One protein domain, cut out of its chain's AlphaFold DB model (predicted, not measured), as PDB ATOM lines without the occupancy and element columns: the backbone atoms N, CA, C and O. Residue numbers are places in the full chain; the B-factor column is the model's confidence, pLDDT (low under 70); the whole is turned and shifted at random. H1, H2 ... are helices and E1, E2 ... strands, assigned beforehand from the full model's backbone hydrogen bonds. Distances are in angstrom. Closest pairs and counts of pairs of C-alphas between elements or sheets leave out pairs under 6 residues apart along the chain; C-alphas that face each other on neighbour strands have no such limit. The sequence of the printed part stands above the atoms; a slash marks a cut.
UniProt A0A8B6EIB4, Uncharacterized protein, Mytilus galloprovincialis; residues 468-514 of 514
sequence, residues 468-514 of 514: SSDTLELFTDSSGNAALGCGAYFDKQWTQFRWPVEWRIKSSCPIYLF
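What this domain is: This is residues 468 to 514 of the 514 residues of an uncharacterized protein of Mytilus galloprovincialis (UniProt A0A8B6EIB4). A narrow three-stranded antiparallel sheet, E1, E2 and E3, lies lengthwise in a rod, with a short helix, H1, by one end of the sheet and another, H2, beyond the other end. After H2 the last residues, 506 to 514, fold back along the rod on the side of E1 as a tail with no named element. The printed part has 47 residues, with two named helices and three named strands in the order H1, E1, E2, E3, H2; the class is mixed, helices and strands, and the sheet's order is E1, E2, E3. The whole is loose, with a radius of gyration of the C-alphas of 12.7 A and spans of 38 by 17 by 13 A.

Where its parts are: H1 takes residues 469 to 472 and begins with C-alpha 469 at (-34.972, -54.140, -9.674). E1, residues 475 to 478, measures 10.6 A from first to last C-alpha. E2, residues 485 to 490, measures 17.1 A and begins with C-alpha 485 at (-42.105, -49.626, 9.275). E3, residues 493 to 498, measures 17.2 A. H2, residues 501 to 505, measures 7.7 A and ends with C-alpha 505 at (-43.286, -39.091, 19.687).

How they stand to each other: The three strands form a meander, each strand the antiparallel neighbour of the one before; E1 and E3 are edge strands and E2 is the inner strand. H1 only grazes the sheet, with its residues 469 to 472; the closest C-alphas of H1 and E1, those of Ser 469 and Phe 475, are 6.5 A apart. E1 and E2 form a hairpin, with 176 degrees between their directions; N 477 and O 487 are within hydrogen-bond range at 3.0 A, and N 489 and O 475 at 2.8 A. E2 and E3 form a hairpin at 168 degrees, with N 488 and O 495 within range at 3.0 A and N 495 and O 488 at 2.8 A. H2 is not on the sheet, and it is apart from H1, E1 and E2. H1 is too short for a pair of O i and N i+4, and its one O i to N i+3 pair is not within range; in H2, 0 of 1 O i to N i+4 pairs and 2 of 2 O i to N i+3 pairs are within range.

The domain as a whole: The two C-alphas farthest apart, those of Thr 471 and Ile 505, are 38.9 A apart, while those of Ser 468 and Phe 514, the first and last printed residues, are 18.1 A apart. The printed part has no cut, and it ends at the chain's last residue. The links from H1 to E1, E2 to E3 and E3 to H2 are tight, and the link from E1 to E2, with 6 residues, is short; no link is long. The mean pLDDT of the printed part is 71.7, with residues 468 to 470 and 503 to 514 under 70.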
ATOM      1  N   SER A 468     -31.370 -54.123 -13.080       63.62
ATOM      2  CA  SER A 468     -32.665 -53.542 -12.694       63.62
ATOM      3  C   SER A 468     -33.221 -54.181 -11.415       63.62
ATOM      4  O   SER A 468     -32.852 -55.305 -11.069       63.62
ATOM      5  N   SER A 469     -34.185 -53.524 -10.759       61.44
ATOM      6  CA  SER A 469     -34.972 -54.140  -9.674       61.44
ATOM      7  C   SER A 469     -35.597 -55.474 -10.087       61.44
ATOM      8  O   SER A 469     -35.591 -56.404  -9.291       61.44
ATOM      9  N   ASP A 470     -36.055 -55.609 -11.334       63.31
ATOM     10  CA  ASP A 470     -36.621 -56.863 -11.851       63.31
ATOM     11  C   ASP A 470     -35.551 -57.948 -12.097       63.31
ATOM     12  O   ASP A 470     -35.871 -59.131 -12.128       63.31
ATOM     13  N   THR A 471     -34.278 -57.559 -12.249       70.00
ATOM     14  CA  THR A 471     -33.135 -58.479 -12.419       70.00
ATOM     15  C   THR A 471     -32.550 -58.922 -11.073       70.00
ATOM     16  O   THR A 471     -32.102 -60.055 -10.934       70.00
ATOM     17  N   LEU A 472     -32.563 -58.031 -10.077       70.69
ATOM     18  CA  LEU A 472     -32.136 -58.287  -8.693       70.69
ATOM     19  C   LEU A 472     -33.253 -58.879  -7.813       70.69
ATOM     20  O   LEU A 472     -33.016 -59.200  -6.650       70.69
ATOM     21  N   GLU A 473     -34.486 -58.917  -8.329       79.19
ATOM     22  CA  GLU A 473     -35.718 -59.030  -7.540       79.19
ATOM     23  C   GLU A 473     -35.729 -58.070  -6.324       79.19
ATOM     24  O   GLU A 473     -36.164 -58.438  -5.238       79.19
ATOM     25  N   LEU A 474     -35.214 -56.841  -6.478       82.31
ATOM     26  CA  LEU A 474     -35.037 -55.872  -5.391       82.31
ATOM     27  C   LEU A 474     -36.201 -54.876  -5.319       82.31
ATOM     28  O   LEU A 474     -36.279 -53.937  -6.117       82.31
ATOM     29  N   PHE A 475     -37.049 -55.024  -4.301       83.38
ATOM     30  CA  PHE A 475     -38.192 -54.143  -4.040       83.38
ATOM     31  C   PHE A 475     -38.158 -53.612  -2.604       83.38
ATOM     32  O   PHE A 475     -38.025 -54.379  -1.651       83.38
ATOM     33  N   THR A 476     -38.318 -52.300  -2.428       87.94
ATOM     34  CA  THR A 476     -38.374 -51.645  -1.112       87.94
ATOM     35  C   THR A 476     -39.617 -50.765  -0.993       87.94
ATOM     36  O   THR A 476     -40.023 -50.108  -1.949       87.94
ATOM     37  N   ASP A 477     -40.227 -50.742   0.193       86.50
ATOM     38  CA  ASP A 477     -41.313 -49.816   0.539       86.50
ATOM     39  C   ASP A 477     -41.142 -49.312   1.980       86.50
ATOM     40  O   ASP A 477     -40.626 -50.013   2.854       86.50
ATOM     41  N   SER A 478     -41.567 -48.076   2.244       85.31
ATOM     42  CA  SER A 478     -41.436 -47.436   3.551       85.31
ATOM     43  C   SER A 478     -42.665 -46.601   3.901       85.31
ATOM     44  O   SER A 478     -43.040 -45.648   3.219       85.31
ATOM     45  N   SER A 479     -43.302 -46.937   5.021       82.12
ATOM     46  CA  SER A 479     -44.495 -46.231   5.467       82.12
ATOM     47  C   SER A 479     -44.139 -44.964   6.241       82.12
ATOM     48  O   SER A 479     -43.581 -45.038   7.334       82.12
ATOM     49  N   GLY A 480     -44.590 -43.801   5.764       74.44
ATOM     50  CA  GLY A 480     -44.525 -42.541   6.521       74.44
ATOM     51  C   GLY A 480     -45.331 -42.528   7.836       74.44
ATOM     52  O   GLY A 480     -45.262 -41.559   8.592       74.44
ATOM     53  N   ASN A 481     -46.100 -43.581   8.143       76.62
ATOM     54  CA  ASN A 481     -46.769 -43.742   9.432       76.62
ATOM     55  C   ASN A 481     -45.805 -44.350  10.468       76.62
ATOM     56  O   ASN A 481     -45.464 -45.530  10.395       76.62
ATOM     57  N   ALA A 482     -45.448 -43.577  11.497       71.38
ATOM     58  CA  ALA A 482     -44.543 -43.991  12.577       71.38
ATOM     59  C   ALA A 482     -45.011 -45.226  13.393       71.38
ATOM     60  O   ALA A 482     -44.224 -45.817  14.135       71.38
ATOM     61  N   ALA A 483     -46.278 -45.643  13.279       74.88
ATOM     62  CA  ALA A 483     -46.763 -46.893  13.871       74.88
ATOM     63  C   ALA A 483     -46.315 -48.157  13.104       74.88
ATOM     64  O   ALA A 483     -46.352 -49.247  13.677       74.88
ATOM     65  N   LEU A 484     -45.907 -48.014  11.837       84.12
ATOM     66  CA  LEU A 484     -45.558 -49.100  10.920       84.12
ATOM     67  C   LEU A 484     -44.027 -49.256  10.792       84.12
ATOM     68  O   LEU A 484     -43.343 -49.395  11.809       84.12
ATOM     69  N   GLY A 485     -43.498 -49.300   9.571       86.50
ATOM     70  CA  GLY A 485     -42.105 -49.626   9.275       86.50
ATOM     71  C   GLY A 485     -41.771 -49.504   7.789       86.50
ATOM     72  O   GLY A 485     -42.559 -48.951   7.015       86.50
ATOM     73  N   CYS A 486     -40.640 -50.081   7.400       89.62
ATOM     74  CA  CYS A 486     -40.298 -50.409   6.018       89.62
ATOM     75  C   CYS A 486     -40.182 -51.926   5.813       89.62
ATOM     76  O   CYS A 486     -40.035 -52.698   6.768       89.62
ATOM     77  N   GLY A 487     -40.257 -52.339   4.551       89.75
ATOM     78  CA  GLY A 487     -39.962 -53.689   4.093       89.75
ATOM     79  C   GLY A 487     -38.989 -53.653   2.919       89.75
ATOM     80  O   GLY A 487     -38.995 -52.706   2.130       89.75
ATOM     81  N   ALA A 488     -38.164 -54.688   2.812       89.38
ATOM     82  CA  ALA A 488     -37.314 -54.933   1.655       89.38
ATOM     83  C   ALA A 488     -37.429 -56.405   1.250       89.38
ATOM     84  O   ALA A 488     -37.457 -57.286   2.111       89.38
ATOM     85  N   TYR A 489     -37.495 -56.656  -0.050       86.94
ATOM     86  CA  TYR A 489     -37.487 -57.970  -0.684       86.94
ATOM     87  C   TYR A 489     -36.316 -58.008  -1.671       86.94
ATOM     88  O   TYR A 489     -36.077 -57.015  -2.360       86.94
ATOM     89  N   PHE A 490     -35.572 -59.112  -1.690       85.25
ATOM     90  CA  PHE A 490     -34.378 -59.328  -2.513       85.25
ATOM     91  C   PHE A 490     -34.161 -60.835  -2.703       85.25
ATOM     92  O   PHE A 490     -34.167 -61.559  -1.708       85.25
ATOM     93  N   ASP A 491     -34.002 -61.299  -3.950       84.25
ATOM     94  CA  ASP A 491     -33.873 -62.718  -4.353       84.25
ATOM     95  C   ASP A 491     -34.661 -63.702  -3.462       84.25
ATOM     96  O   ASP A 491     -34.107 -64.453  -2.654       84.25
ATOM     97  N   LYS A 492     -35.995 -63.653  -3.564       84.81
ATOM     98  CA  LYS A 492     -36.972 -64.467  -2.800       84.81
ATOM     99  C   LYS A 492     -36.934 -64.337  -1.268       84.81
ATOM    100  O   LYS A 492     -37.816 -64.883  -0.598       84.81
ATOM    101  N   GLN A 493     -35.989 -63.600  -0.695       86.38
ATOM    102  CA  GLN A 493     -35.919 -63.287   0.730       86.38
ATOM    103  C   GLN A 493     -36.597 -61.946   1.017       86.38
ATOM    104  O   GLN A 493     -36.698 -61.072   0.159       86.38
ATOM    105  N   TRP A 494     -37.071 -61.767   2.250       91.06
ATOM    106  CA  TRP A 494     -37.660 -60.506   2.689       91.06
ATOM    107  C   TRP A 494     -37.298 -60.193   4.136       91.06
ATOM    108  O   TRP A 494     -37.112 -61.081   4.968       91.06
ATOM    109  N   THR A 495     -37.239 -58.903   4.440       89.56
ATOM    110  CA  THR A 495     -37.054 -58.368   5.784       89.56
ATOM    111  C   THR A 495     -38.052 -57.244   6.042       89.56
ATOM    112  O   THR A 495     -38.511 -56.566   5.121       89.56
ATOM    113  N   GLN A 496     -38.406 -57.045   7.310       90.38
ATOM    114  CA  GLN A 496     -39.226 -55.925   7.762       90.38
ATOM    115  C   GLN A 496     -38.553 -55.245   8.951       90.38
ATOM    116  O   GLN A 496     -38.098 -55.906   9.885       90.38
ATOM    117  N   PHE A 497     -38.558 -53.917   8.957       85.56
ATOM    118  CA  PHE A 497     -38.073 -53.119  10.072       85.56
ATOM    119  C   PHE A 497     -39.187 -52.187  10.545       85.56
ATOM    120  O   PHE A 497     -39.602 -51.271   9.837       85.56
ATOM    121  N   ARG A 498     -39.701 -52.427  11.756       86.56
ATOM    122  CA  ARG A 498     -40.662 -51.519  12.396       86.56
ATOM    123  C   ARG A 498     -39.938 -50.286  12.914       86.56
ATOM    124  O   ARG A 498     -38.890 -50.411  13.541       86.56
ATOM    125  N   TRP A 499     -40.538 -49.114  12.723       83.00
ATOM    126  CA  TRP A 499     -39.952 -47.870  13.209       83.00
ATOM    127  C   TRP A 499     -39.792 -47.891  14.740       83.00
ATOM    128  O   TRP A 499     -40.735 -48.303  15.433       83.00
ATOM    129  N   PRO A 500     -38.644 -47.423  15.276       81.19
ATOM    130  CA  PRO A 500     -38.417 -47.310  16.713       81.19
ATOM    131  C   PRO A 500     -39.551 -46.552  17.412       81.19
ATOM    132  O   PRO A 500     -40.094 -45.575  16.886       81.19
ATOM    133  N   VAL A 501     -39.929 -46.991  18.614       76.62
ATOM    134  CA  VAL A 501     -41.090 -46.443  19.343       76.62
ATOM    135  C   VAL A 501     -40.887 -44.956  19.665       76.62
ATOM    136  O   VAL A 501     -41.836 -44.175  19.678       76.62
ATOM    137  N   GLU A 502     -39.634 -44.545  19.817       70.25
ATOM    138  CA  GLU A 502     -39.158 -43.186  20.055       70.25
ATOM    139  C   GLU A 502     -39.512 -42.236  18.898       70.25
ATOM    140  O   GLU A 502     -39.741 -41.043  19.116       70.25
ATOM    141  N   TRP A 503     -39.593 -42.746  17.662       67.38
ATOM    142  CA  TRP A 503     -39.910 -41.943  16.475       67.38
ATOM    143  C   TRP A 503     -41.394 -41.546  16.437       67.38
ATOM    144  O   TRP A 503     -41.738 -40.503  15.883       67.38
ATOM    145  N   ARG A 504     -42.272 -42.296  17.122       66.25
ATOM    146  CA  ARG A 504     -43.722 -42.020  17.225       66.25
ATOM    147  C   ARG A 504     -44.052 -40.748  18.006       66.25
ATOM    148  O   ARG A 504     -45.169 -40.251  17.915       66.25
ATOM    149  N   ILE A 505     -43.096 -40.230  18.777       54.88
ATOM    150  CA  ILE A 505     -43.286 -39.091  19.687       54.88
ATOM    151  C   ILE A 505     -43.012 -37.746  18.978       54.88
ATOM    152  O   ILE A 505     -43.412 -36.693  19.471       54.88
ATOM    153  N   LYS A 506     -42.385 -37.752  17.791       47.22
ATOM    154  CA  LYS A 506     -42.170 -36.548  16.972       47.22
ATOM    155  C   LYS A 506     -43.116 -36.536  15.773       47.22
ATOM    156  O   LYS A 506     -42.850 -37.177  14.763       47.22
ATOM    157  N   SER A 507     -44.156 -35.706  15.832       40.66
ATOM    158  CA  SER A 507     -45.108 -35.430  14.739       40.66
ATOM    159  C   SER A 507     -44.518 -34.634  13.553       40.66
ATOM    160  O   SER A 507     -45.233 -33.953  12.824       40.66
ATOM    161  N   SER A 508     -43.204 -34.728  13.354       41.09
ATOM    162  CA  SER A 508     -42.434 -34.132  12.262       41.09
ATOM    163  C   SER A 508     -41.195 -35.003  12.007       41.09
ATOM    164  O   SER A 508     -40.075 -34.654  12.392       41.09
ATOM    165  N   CYS A 509     -41.404 -36.183  11.425       39.06
ATOM    166  CA  CYS A 509     -40.324 -37.042  10.954       39.06
ATOM    167  C   CYS A 509     -40.017 -36.672   9.490       39.06
ATOM    168  O   CYS A 509     -40.834 -36.984   8.622       39.06
ATOM    169  N   PRO A 510     -38.905 -35.973   9.182       42.28
ATOM    170  CA  PRO A 510     -38.424 -35.916   7.808       42.28
ATOM    171  C   PRO A 510     -37.977 -37.327   7.415       42.28
ATOM    172  O   PRO A 510     -37.202 -37.949   8.140       42.28
ATOM    173  N   ILE A 511     -38.487 -37.834   6.293       35.88
ATOM    174  CA  ILE A 511     -38.117 -39.156   5.787       35.88
ATOM    175  C   ILE A 511     -36.647 -39.102   5.363       35.88
ATOM    176  O   ILE A 511     -36.293 -38.358   4.448       35.88
ATOM    177  N   TYR A 512     -35.804 -39.886   6.031       36.62
ATOM    178  CA  TYR A 512     -34.450 -40.162   5.569       36.62
ATOM    179  C   TYR A 512     -34.506 -41.391   4.663       36.62
ATOM    180  O   TYR A 512     -34.788 -42.495   5.128       36.62
ATOM    181  N   LEU A 513     -34.268 -41.175   3.371       29.45
ATOM    182  CA  LEU A 513     -33.897 -42.243   2.447       29.45
ATOM    183  C   LEU A 513     -32.446 -42.650   2.754       29.45
ATOM    184  O   LEU A 513     -31.617 -41.775   3.025       29.45
ATOM    185  N   PHE A 514     -32.186 -43.956   2.745       34.44
ATOM    186  CA  PHE A 514     -30.850 -44.550   2.852       34.44
ATOM    187  C   PHE A 514     -30.250 -44.732   1.451       34.44
ATOM    188  O   PHE A 514     -31.039 -45.107   0.555       34.44
TER     189      PHE A 514